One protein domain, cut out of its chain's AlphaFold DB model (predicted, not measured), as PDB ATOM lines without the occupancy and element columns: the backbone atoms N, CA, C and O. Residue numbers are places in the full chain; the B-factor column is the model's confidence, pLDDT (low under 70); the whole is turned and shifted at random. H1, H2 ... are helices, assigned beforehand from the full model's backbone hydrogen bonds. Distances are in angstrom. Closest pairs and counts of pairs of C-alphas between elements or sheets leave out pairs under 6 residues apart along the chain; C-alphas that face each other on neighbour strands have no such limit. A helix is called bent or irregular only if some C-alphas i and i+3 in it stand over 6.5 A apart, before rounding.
ATOM      1  N   ASP A  60     129.852  62.525 144.885       78.62
ATOM      2  CA  ASP A  60     130.566  62.200 146.130       78.62
ATOM      3  C   ASP A  60     131.908  62.945 146.269       78.62
ATOM      4  O   ASP A  60     132.777  62.547 147.043       78.62
ATOM      5  N   PHE A  61     132.060  64.057 145.547       77.38
ATOM      6  CA  PHE A  61     133.196  64.972 145.627       77.38
ATOM      7  C   PHE A  61     132.733  66.415 145.873       77.38
ATOM      8  O   PHE A  61     131.587  66.781 145.611       77.38
ATOM      9  N   GLU A  62     133.626  67.232 146.429       69.81
ATOM     10  CA  GLU A  62     133.318  68.603 146.839       69.81
ATOM     11  C   GLU A  62     132.899  69.470 145.643       69.81
ATOM     12  O   GLU A  62     133.532  69.437 144.587       69.81
ATOM     13  N   ASN A  63     131.821  70.243 145.814       73.44
ATOM     14  CA  ASN A  63     131.241  71.123 144.793       73.44
ATOM     15  C   ASN A  63     130.826  70.417 143.488       73.44
ATOM     16  O   ASN A  63     130.767  71.069 142.443       73.44
ATOM     17  N   ALA A  64     130.544  69.108 143.534       74.69
ATOM     18  CA  ALA A  64     130.055  68.346 142.388       74.69
ATOM     19  C   ALA A  64     128.746  68.921 141.828       74.69
ATOM     20  O   ALA A  64     127.797  69.181 142.572       74.69
ATOM     21  N   GLU A  65     128.674  69.061 140.504       83.81
ATOM     22  CA  GLU A  65     127.430  69.400 139.813       83.81
ATOM     23  C   GLU A  65     126.402  68.262 139.895       83.81
ATOM     24  O   GLU A  65     126.734  67.104 140.165       83.81
ATOM     25  N   SER A  66     125.128  68.567 139.626       83.94
ATOM     26  CA  SER A  66     124.092  67.527 139.543       83.94
ATOM     27  C   SER A  66     124.429  66.485 138.464       83.94
ATOM     28  O   SER A  66     125.044  66.810 137.450       83.94
ATOM     29  N   VAL A  67     123.999  65.227 138.642       85.38
ATOM     30  CA  VAL A  67     124.280  64.134 137.683       85.38
ATOM     31  C   VAL A  67     123.866  64.509 136.254       85.38
ATOM     32  O   VAL A  67     124.589  64.216 135.304       85.38
ATOM     33  N   ILE A  68     122.738  65.211 136.101       91.19
ATOM     34  CA  ILE A  68     122.260  65.682 134.799       91.19
ATOM     35  C   ILE A  68     123.168  66.770 134.200       91.19
ATOM     36  O   ILE A  68     123.505  66.684 133.021       91.19
ATOM     37  N   ASN A  69     123.645  67.736 134.995       87.19
ATOM     38  CA  ASN A  69     124.585  68.762 134.526       87.19
ATOM     39  C   ASN A  69     125.930  68.148 134.130       87.19
ATOM     40  O   ASN A  69     126.457  68.471 133.065       87.19
ATOM     41  N   GLN A  70     126.456  67.230 134.944       92.44
ATOM     42  CA  GLN A  70     127.691  66.512 134.634       92.44
ATOM     43  C   GLN A  70     127.557  65.716 133.326       92.44
ATOM     44  O   GLN A  70     128.426  65.804 132.460       92.44
ATOM     45  N   MET A  71     126.441  64.998 133.138       94.38
ATOM     46  CA  MET A  71     126.157  64.271 131.897       94.38
ATOM     47  C   MET A  71     126.127  65.212 130.688       94.38
ATOM     48  O   MET A  71     126.786  64.943 129.686       94.38
ATOM     49  N   ILE A  72     125.392  66.322 130.773       94.81
ATOM     50  CA  ILE A  72     125.235  67.266 129.661       94.81
ATOM     51  C   ILE A  72     126.572  67.906 129.278       94.81
ATOM     52  O   ILE A  72     126.956  67.890 128.109       94.81
ATOM     53  N   LEU A  73     127.288  68.459 130.259       91.94
ATOM     54  CA  LEU A  73     128.563  69.145 130.042       91.94
ATOM     55  C   LEU A  73     129.626  68.188 129.516       91.94
ATOM     56  O   LEU A  73     130.356  68.525 128.584       91.94
ATOM     57  N   GLY A  74     129.669  66.976 130.066       94.06
ATOM     58  CA  GLY A  74     130.568  65.937 129.602       94.06
ATOM     59  C   GLY A  74     130.287  65.533 128.155       94.06
ATOM     60  O   GLY A  74     131.206  65.485 127.342       94.06
ATOM     61  N   LEU A  75     129.021  65.333 127.781       95.44
ATOM     62  CA  LEU A  75     128.650  65.001 126.401       95.44
ATOM     63  C   LEU A  75     128.934  66.137 125.412       95.44
ATOM     64  O   LEU A  75     129.381  65.864 124.299       95.44
ATOM     65  N   LEU A  76     128.736  67.393 125.818       93.69
ATOM     66  CA  LEU A  76     129.123  68.557 125.018       93.69
ATOM     67  C   LEU A  76     130.642  68.618 124.818       93.69
ATOM     68  O   LEU A  76     131.103  68.887 123.711       93.69
ATOM     69  N   LYS A  77     131.428  68.306 125.854       91.19
ATOM     70  CA  LYS A  77     132.894  68.278 125.771       91.19
ATOM     71  C   LYS A  77     133.424  67.122 124.918       91.19
ATOM     72  O   LYS A  77     134.475  67.257 124.293       91.19
ATOM     73  N   LEU A  78     132.713  65.996 124.891       93.75
ATOM     74  CA  LEU A  78     133.049  64.834 124.068       93.75
ATOM     75  C   LEU A  78     132.621  64.989 122.597       93.75
ATOM     76  O   LEU A  78     133.006  64.133 121.791       93.75
ATOM     77  N   ASP A  79     131.868  66.033 122.219       90.81
ATOM     78  CA  ASP A  79     131.496  66.273 120.817       90.81
ATOM     79  C   ASP A  79     132.750  66.416 119.935       90.81
ATOM     80  O   ASP A  79     133.757  67.013 120.313       90.81
ATOM     81  N   GLY A  80     132.717  65.798 118.755       86.56
ATOM     82  CA  GLY A  80     133.870  65.713 117.853       86.56
ATOM     83  C   GLY A  80     134.977  64.727 118.268       86.56
ATOM     84  O   GLY A  80     135.945  64.566 117.524       86.56
ATOM     85  N   SER A  81     134.851  64.031 119.404       93.62
ATOM     86  CA  SER A  81     135.783  62.972 119.824       93.62
ATOM     87  C   SER A  81     135.332  61.569 119.381       93.62
ATOM     88  O   SER A  81     134.223  61.369 118.891       93.62
ATOM     89  N   LYS A  82     136.170  60.545 119.615       94.38
ATOM     90  CA  LYS A  82     135.785  59.129 119.417       94.38
ATOM     91  C   LYS A  82     134.670  58.661 120.363       94.38
ATOM     92  O   LYS A  82     134.081  57.616 120.115       94.38
ATOM     93  N   LEU A  83     134.419  59.414 121.433       95.00
ATOM     94  CA  LEU A  83     133.365  59.165 122.413       95.00
ATOM     95  C   LEU A  83     132.156  60.093 122.206       95.00
ATOM     96  O   LEU A  83     131.260  60.113 123.050       95.00
ATOM     97  N   ALA A  84     132.116  60.849 121.100       94.31
ATOM     98  CA  ALA A  84     130.961  61.662 120.740       94.31
ATOM     99  C   ALA A  84     129.687  60.810 120.662       94.31
ATOM    100  O   ALA A  84     129.716  59.605 120.398       94.31
ATOM    101  N   LEU A  85     128.554  61.458 120.906       94.81
ATOM    102  CA  LEU A  85     127.263  60.797 120.976       94.81
ATOM    103  C   LEU A  85     126.865  60.245 119.597       94.81
ATOM    104  O   LEU A  85     126.887  60.969 118.599       94.81
ATOM    105  N   THR A  86     126.521  58.956 119.518       96.62
ATOM    106  CA  THR A  86     126.135  58.346 118.235       96.62
ATOM    107  C   THR A  86     124.709  58.729 117.844       96.62
ATOM    108  O   THR A  86     123.896  59.119 118.682       96.62
ATOM    109  N   LYS A  87     124.365  58.561 116.562       95.31
ATOM    110  CA  LYS A  87     123.006  58.817 116.067       95.31
ATOM    111  C   LYS A  87     121.939  58.015 116.819       95.31
ATOM    112  O   LYS A  87     120.896  58.569 117.167       95.31
ATOM    113  N   ASP A  88     122.206  56.745 117.112       94.12
ATOM    114  CA  ASP A  88     121.261  55.870 117.818       94.12
ATOM    115  C   ASP A  88     121.108  56.273 119.290       94.12
ATOM    116  O   ASP A  88     119.996  56.285 119.824       94.12
ATOM    117  N   GLN A  89     122.207  56.691 119.932       95.62
ATOM    118  CA  GLN A  89     122.171  57.246 121.284       95.62
ATOM    119  C   GLN A  89     121.380  58.557 121.323       95.62
ATOM    120  O   GLN A  89     120.517  58.716 122.180       95.62
ATOM    121  N   ALA A  90     121.598  59.460 120.362       93.69
ATOM    122  CA  ALA A  90     120.884  60.735 120.271       93.69
ATOM    123  C   ALA A  90     119.389  60.525 120.051       93.69
ATOM    124  O   ALA A  90     118.568  61.156 120.707       93.69
ATOM    125  N   THR A  91     119.045  59.592 119.162       93.19
ATOM    126  CA  THR A  91     117.655  59.227 118.859       93.19
ATOM    127  C   THR A  91     116.957  58.617 120.079       93.19
ATOM    128  O   THR A  91     115.758  58.806 120.250       93.19
ATOM    129  N   SER A  92     117.703  57.932 120.952       92.75
ATOM    130  CA  SER A  92     117.176  57.348 122.193       92.75
ATOM    131  C   SER A  92     117.095  58.355 123.350       92.75
ATOM    132  O   SER A  92     116.187  58.262 124.171       92.75
ATOM    133  N   ILE A  93     118.018  59.321 123.424       95.38
ATOM    134  CA  ILE A  93     118.074  60.333 124.496       95.38
ATOM    135  C   ILE A  93     117.107  61.491 124.232       95.38
ATOM    136  O   ILE A  93     116.497  61.986 125.175       95.38
ATOM    137  N   LEU A  94     116.919  61.909 122.977       94.00
ATOM    138  CA  LEU A  94     116.104  63.080 122.631       94.00
ATOM    139  C   LEU A  94     114.652  63.010 123.160       94.00
ATOM    140  O   LEU A  94     114.211  63.987 123.759       94.00
ATOM    141  N   PRO A  95     113.917  61.883 123.067       93.94
ATOM    142  CA  PRO A  95     112.573  61.793 123.648       93.94
ATOM    143  C   PRO A  95     112.552  61.855 125.185       93.94
ATOM    144  O   PRO A  95     111.620  62.411 125.763       93.94
ATOM    145  N   LEU A  96     113.574  61.303 125.853       93.56
ATOM    146  CA  LEU A  96     113.718  61.362 127.316       93.56
ATOM    147  C   LEU A  96     114.033  62.788 127.776       93.56
ATOM    148  O   LEU A  96     113.507  63.257 128.785       93.56
ATOM    149  N   TRP A  97     114.862  63.487 127.002       94.50
ATOM    150  CA  TRP A  97     115.186  64.890 127.202       94.50
ATOM    151  C   TRP A  97     113.960  65.790 127.021       94.50
ATOM    152  O   TRP A  97     113.681  66.620 127.885       94.50
ATOM    153  N   ASP A  98     113.156  65.563 125.981       90.50
ATOM    154  CA  ASP A  98     111.888  66.270 125.777       90.50
ATOM    155  C   ASP A  98     110.934  66.076 126.971       90.50
ATOM    156  O   ASP A  98     110.275  67.018 127.421       90.50
ATOM    157  N   GLU A  99     110.842  64.859 127.515       89.00
ATOM    158  CA  GLU A  99     110.022  64.603 128.701       89.00
ATOM    159  C   GLU A  99     110.582  65.289 129.955       89.00
ATOM    160  O   GLU A  99     109.809  65.844 130.743       89.00
ATOM    161  N   TYR A 100     111.909  65.320 130.110       89.75
ATOM    162  CA  TYR A 100     112.584  66.049 131.184       89.75
ATOM    163  C   TYR A 100     112.240  67.543 131.117       89.75
ATOM    164  O   TYR A 100     111.796  68.128 132.107       89.75
ATOM    165  N   GLN A 101     112.338  68.150 129.931       84.88
ATOM    166  CA  GLN A 101     111.998  69.557 129.711       84.88
ATOM    167  C   GLN A 101     110.515  69.849 129.993       84.88
ATOM    168  O   GLN A 101     110.206  70.834 130.667       84.88
ATOM    169  N   LYS A 102     109.589  68.985 129.547       85.50
ATOM    170  CA  LYS A 102     108.146  69.124 129.830       85.50
ATOM    171  C   LYS A 102     107.843  69.040 131.325       85.50
ATOM    172  O   LYS A 102     107.039  69.825 131.823       85.50
ATOM    173  N   ALA A 103     108.484  68.115 132.042       80.62
ATOM    174  CA  ALA A 103     108.315  67.976 133.485       80.62
ATOM    175  C   ALA A 103     108.758  69.255 134.218       80.62
ATOM    176  O   ALA A 103     107.996  69.781 135.031       80.62
ATOM    177  N   VAL A 104     109.916  69.816 133.851       76.12
ATOM    178  CA  VAL A 104     110.407  71.097 134.393       76.12
ATOM    179  C   VAL A 104     109.454  72.257 134.071       76.12
ATOM    180  O   VAL A 104     109.141  73.053 134.953       76.12
ATOM    181  N   GLN A 105     108.934  72.344 132.841       73.69
ATOM    182  CA  GLN A 105     107.990  73.400 132.439       73.69
ATOM    183  C   GLN A 105     106.644  73.309 133.169       73.69
ATOM    184  O   GLN A 105     106.096  74.329 133.586       73.69
ATOM    185  N   LYS A 147     110.617  61.899 139.300       83.19
ATOM    186  CA  LYS A 147     110.463  61.824 137.843       83.19
ATOM    187  C   LYS A 147     111.715  62.315 137.105       83.19
ATOM    188  O   LYS A 147     112.172  61.638 136.184       83.19
ATOM    189  N   LEU A 148     112.285  63.452 137.507       84.31
ATOM    190  CA  LEU A 148     113.492  64.017 136.886       84.31
ATOM    191  C   LEU A 148     114.726  63.124 137.099       84.31
ATOM    192  O   LEU A 148     115.503  62.923 136.162       84.31
ATOM    193  N   ASP A 149     114.871  62.524 138.282       82.19
ATOM    194  CA  ASP A 149     115.956  61.580 138.582       82.19
ATOM    195  C   ASP A 149     115.827  60.279 137.773       82.19
ATOM    196  O   ASP A 149     116.820  59.742 137.267       82.19
ATOM    197  N   THR A 150     114.594  59.797 137.581       87.50
ATOM    198  CA  THR A 150     114.307  58.623 136.742       87.50
ATOM    199  C   THR A 150     114.686  58.885 135.284       87.50
ATOM    200  O   THR A 150     115.400  58.081 134.684       87.50
ATOM    201  N   LEU A 151     114.270  60.026 134.725       89.94
ATOM    202  CA  LEU A 151     114.603  60.422 133.350       89.94
ATOM    203  C   LEU A 151     116.114  60.617 133.166       89.94
ATOM    204  O   LEU A 151     116.681  60.160 132.176       89.94
ATOM    205  N   THR A 152     116.787  61.216 134.152       89.56
ATOM    206  CA  THR A 152     118.252  61.352 134.164       89.56
ATOM    207  C   THR A 152     118.934  59.987 134.127       89.56
ATOM    208  O   THR A 152     119.812  59.750 133.300       89.56
ATOM    209  N   SER A 153     118.483  59.049 134.962       87.19
ATOM    210  CA  SER A 153     119.032  57.688 135.013       87.19
ATOM    211  C   SER A 153     118.820  56.926 133.701       87.19
ATOM    212  O   SER A 153     119.713  56.211 133.244       87.19
ATOM    213  N   GLN A 154     117.662  57.105 133.060       90.56
ATOM    214  CA  GLN A 154     117.369  56.520 131.751       90.56
ATOM    215  C   GLN A 154     118.268  57.097 130.651       90.56
ATOM    216  O   GLN A 154     118.769  56.330 129.832       90.56
ATOM    217  N   MET A 155     118.536  58.408 130.658       95.19
ATOM    218  CA  MET A 155     119.464  59.033 129.704       95.19
ATOM    219  C   MET A 155     120.902  58.528 129.891       95.19
ATOM    220  O   MET A 155     121.545  58.149 128.912       95.19
ATOM    221  N   VAL A 156     121.389  58.425 131.134       92.12
ATOM    222  CA  VAL A 156     122.730  57.881 131.428       92.12
ATOM    223  C   VAL A 156     122.853  56.415 130.992       92.12
ATOM    224  O   VAL A 156     123.902  56.002 130.497       92.12
ATOM    225  N   ALA A 157     121.787  55.615 131.111       91.88
ATOM    226  CA  ALA A 157     121.803  54.203 130.723       91.88
ATOM    227  C   ALA A 157     122.043  53.971 129.216       91.88
ATOM    228  O   ALA A 157     122.554  52.909 128.844       91.88
ATOM    229  N   VAL A 158     121.728  54.959 128.367       94.75
ATOM    230  CA  VAL A 158     121.973  54.931 126.911       94.75
ATOM    231  C   VAL A 158     123.467  55.083 126.569       94.75
ATOM    232  O   VAL A 158     123.916  54.673 125.493       94.75
ATOM    233  N   LEU A 159     124.267  55.643 127.480       94.94
ATOM    234  CA  LEU A 159     125.693  55.882 127.264       94.94
ATOM    235  C   LEU A 159     126.530  54.595 127.396       94.94
ATOM    236  O   LEU A 159     126.222  53.672 128.170       94.94
ATOM    237  N   THR A 160     127.628  54.526 126.639       94.69
ATOM    238  CA  THR A 160     128.609  53.438 126.765       94.69
ATOM    239  C   THR A 160     129.380  53.565 128.078       94.69
ATOM    240  O   THR A 160     129.460  54.642 128.665       94.69
ATOM    241  N   THR A 161     129.975  52.467 128.552       90.56
ATOM    242  CA  THR A 161     130.818  52.500 129.758       90.56
ATOM    243  C   THR A 161     131.988  53.476 129.604       90.56
ATOM    244  O   THR A 161     132.295  54.195 130.544       90.56
ATOM    245  N   ASP A 162     132.577  53.578 128.410       92.56
ATOM    246  CA  ASP A 162     133.689  54.500 128.147       92.56
ATOM    247  C   ASP A 162     133.248  55.970 128.174       92.56
ATOM    248  O   ASP A 162     133.962  56.808 128.713       92.56
ATOM    249  N   GLN A 163     132.058  56.291 127.650       94.69
ATOM    250  CA  GLN A 163     131.481  57.637 127.767       94.69
ATOM    251  C   GLN A 163     131.207  57.987 129.228       94.69
ATOM    252  O   GLN A 163     131.572  59.062 129.688       94.69
ATOM    253  N   VAL A 164     130.594  57.061 129.965       93.19
ATOM    254  CA  VAL A 164     130.266  57.247 131.379       93.19
ATOM    255  C   VAL A 164     131.531  57.450 132.220       93.19
ATOM    256  O   VAL A 164     131.581  58.396 132.999       93.19
ATOM    257  N   ASN A 165     132.572  56.642 132.008       91.75
ATOM    258  CA  ASN A 165     133.858  56.787 132.695       91.75
ATOM    259  C   ASN A 165     134.565  58.095 132.319       91.75
ATOM    260  O   ASN A 165     135.070  58.784 133.199       91.75
ATOM    261  N   ALA A 166     134.559  58.477 131.038       92.19
ATOM    262  CA  ALA A 166     135.162  59.734 130.602       92.19
ATOM    263  C   ALA A 166     134.480  60.950 131.249       92.19
ATOM    264  O   ALA A 166     135.166  61.890 131.638       92.19
ATOM    265  N   ILE A 167     133.152  60.929 131.408       93.50
ATOM    266  CA  ILE A 167     132.418  61.991 132.114       93.50
ATOM    267  C   ILE A 167     132.732  61.963 133.619       93.50
ATOM    268  O   ILE A 167     132.957  63.019 134.207       93.50
ATOM    269  N   ALA A 168     132.824  60.775 134.230       90.31
ATOM    270  CA  ALA A 168     133.242  60.595 135.627       90.31
ATOM    271  C   ALA A 168     134.592  61.258 135.921       90.31
ATOM    272  O   ALA A 168     134.769  61.969 136.913       90.31
ATOM    273  N   GLU A 169     135.561  61.002 135.042       90.19
ATOM    274  CA  GLU A 169     136.944  61.446 135.183       90.19
ATOM    275  C   GLU A 169     137.084  62.963 135.060       90.19
ATOM    276  O   GLU A 169     138.010  63.530 135.640       90.19
ATOM    277  N   MET A 170     136.144  63.637 134.384       90.25
ATOM    278  CA  MET A 170     136.110  65.102 134.325       90.25
ATOM    279  C   MET A 170     135.832  65.743 135.691       90.25
ATOM    280  O   MET A 170     136.121  66.928 135.844       90.25
ATOM    281  N   LYS A 171     135.283  64.988 136.663       87.31
ATOM    282  CA  LYS A 171     134.953  65.449 138.025       87.31
ATOM    283  C   LYS A 171     134.342  66.848 138.027       87.31
ATOM    284  O   LYS A 171     134.859  67.761 138.665       87.31
ATOM    285  N   ILE A 172     133.280  67.027 137.244       85.06
ATOM    286  CA  ILE A 172     132.734  68.348 136.927       85.06
ATOM    287  C   ILE A 172     132.165  68.983 138.204       85.06
ATOM    288  O   ILE A 172     131.073  68.647 138.664       85.06
ATOM    289  N   THR A 173     132.945  69.892 138.785       86.25
ATOM    290  CA  THR A 173     132.522  70.805 139.846       86.25
ATOM    291  C   THR A 173     131.837  72.030 139.250       86.25
ATOM    292  O   THR A 173     131.897  72.242 138.040       86.25
ATOM    293  N   HIS A 174     131.241  72.876 140.088       74.44
ATOM    294  CA  HIS A 174     130.656  74.144 139.644       74.44
ATOM    295  C   HIS A 174     131.630  75.014 138.819       74.44
ATOM    296  O   HIS A 174     131.290  75.462 137.728       74.44
ATOM    297  N   ASP A 175     132.882  75.170 139.266       72.62
ATOM    298  CA  ASP A 175     133.899  75.959 138.548       72.62
ATOM    299  C   ASP A 175     134.331  75.308 137.225       72.62
ATOM    300  O   ASP A 175     134.554  75.984 136.212       72.62
ATOM    301  N   ILE A 176     134.430  73.975 137.213       77.38
ATOM    302  CA  ILE A 176     134.725  73.214 135.995       77.38
ATOM    303  C   ILE A 176     133.551  73.326 135.024       77.38
ATOM    304  O   ILE A 176     133.773  73.502 133.832       77.38
ATOM    305  N   ALA A 177     132.312  73.304 135.509       79.44
ATOM    306  CA  ALA A 177     131.127  73.509 134.695       79.44
ATOM    307  C   ALA A 177     131.119  74.897 134.055       79.44
ATOM    308  O   ALA A 177     130.887  75.000 132.853       79.44
ATOM    309  N   THR A 178     131.450  75.949 134.808       74.81
ATOM    310  CA  THR A 178     131.642  77.312 134.280       74.81
ATOM    311  C   THR A 178     132.712  77.348 133.196       74.81
ATOM    312  O   THR A 178     132.521  77.961 132.147       74.81
ATOM    313  N   THR A 179     133.829  76.657 133.428       77.62
ATOM    314  CA  THR A 179     134.943  76.588 132.478       77.62
ATOM    315  C   THR A 179     134.536  75.857 131.202       77.62
ATOM    316  O   THR A 179     134.717  76.396 130.115       77.62
ATOM    317  N   ILE A 180     133.921  74.677 131.322       77.50
ATOM    318  CA  ILE A 180     133.426  73.893 130.185       77.50
ATOM    319  C   ILE A 180     132.395  74.706 129.407       77.50
ATOM    320  O   ILE A 180     132.504  74.781 128.189       77.50
ATOM    321  N   MET A 181     131.442  75.355 130.086       77.81
ATOM    322  CA  MET A 181     130.439  76.214 129.449       77.81
ATOM    323  C   MET A 181     131.090  77.360 128.677       77.81
ATOM    324  O   MET A 181     130.785  77.537 127.502       77.81
ATOM    325  N   LYS A 182     132.067  78.053 129.264       75.56
ATOM    326  CA  LYS A 182     132.828  79.100 128.573       75.56
ATOM    327  C   LYS A 182     133.571  78.568 127.344       75.56
ATOM    328  O   LYS A 182     133.556  79.207 126.296       75.56
ATOM    329  N   GLU A 183     134.209  77.406 127.455       72.31
ATOM    330  CA  GLU A 183     134.942  76.783 126.349       72.31
ATOM    331  C   GLU A 183     134.032  76.383 125.182       72.31
ATOM    332  O   GLU A 183     134.444  76.489 124.028       72.31
ATOM    333  N   ILE A 184     132.804  75.944 125.465       64.69
ATOM    334  CA  ILE A 184     131.810  75.576 124.443       64.69
ATOM    335  C   ILE A 184     130.896  76.749 124.044       64.69
ATOM    336  O   ILE A 184     129.916  76.544 123.328       64.69
ATOM    337  N   GLY A 185     131.218  77.973 124.476       65.12
ATOM    338  CA  GLY A 185     130.521  79.201 124.076       65.12
ATOM    339  C   GLY A 185     129.161  79.428 124.747       65.12
ATOM    340  O   GLY A 185     128.310  80.108 124.182       65.12
ATOM    341  N   ILE A 186     128.935  78.851 125.929       68.19
ATOM    342  CA  ILE A 186     127.755  79.061 126.776       68.19
ATOM    343  C   ILE A 186     128.145  80.011 127.917       68.19
ATOM    344  O   ILE A 186     128.950  79.663 128.779       68.19
ATOM    345  N   GLU A 187     127.577  81.215 127.945       53.03
ATOM    346  CA  GLU A 187     127.804  82.175 129.035       53.03
ATOM    347  C   GLU A 187     126.892  81.852 130.238       53.03
ATOM    348  O   GLU A 187     125.679  81.688 130.076       53.03
TER     349      GLU A 187
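What this domain is: This is residues 60 to 105 and 147 to 187 of the 728 residues of an uncharacterized protein of Leptolinea sp (UniProt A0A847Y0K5). The longest helix, H2, lies side by side with H3, the two running opposite ways as a pair over one side of H1, with H3 nearer to it. H1 is in the middle, H5 packs on its opposite side, and H4 crosses beside it. The printed part has 87 residues with five named helices, H1 to H5 in chain order, and no named strand; the class is all helix. It is compact, with a radius of gyration of the C-alphas of 12.8 A, and rounded, spanning 30 by 29 by 27 A.

Where its parts are: H2, residues 87 to 105, is 26.6 A long and starts at C-alpha 87 (123.006, 58.817, 116.067). It has a kink of 28 degrees near residue 94 and is only just irregular: C-alphas 92 and 95 are 6.6 A apart. H3 is residues 147 to 157, 15.4 A; H1 is residues 67 to 77, 15.3 A; H4 is residues 161 to 169, 12.1 A. H5, residues 174 to 183, 14.2 A, ends at C-alpha 183 (134.942, 76.783, 126.349).

How they stand to each other: H2 and H3 touch at a shallow tilt of 11 degrees, opposite ways; their closest C-alphas, Ile 93 and Met 155, are 5.5 A apart. H3 and H1 only just touch, with 3 pairs of C-alphas within 8 A, the closest Ile 68 and Thr 152 at 5.9 A. H1 touches H4, about perpendicular at 80 degrees, closest at C-alphas Gly 74 and Ile 167, 5.0 A. H1 touches H5 at a shallow tilt of 28 degrees, the same way, closest at C-alphas Leu 73 and Ile 180, 6.8 A. H2 is apart from H1, H4 and H5. Every O i to N i+4 pair is within hydrogen-bond range in H1, H3, H4 and H5; in H2, 13 of 15 are.

The domain as a whole: The C-alphas farthest apart, Glu 62 and Asp 88, are 33.9 A apart. Residues 106 to 146 are not printed; C-alphas 105 and 147 are 13.0 A apart across this cut. Of the links printed whole, H3 to H4 and H4 to H5 are tight and H1 to H2 is short. Mean pLDDT of the printed part is 86.7; residue 62 and residues 184 to 187 are under 70.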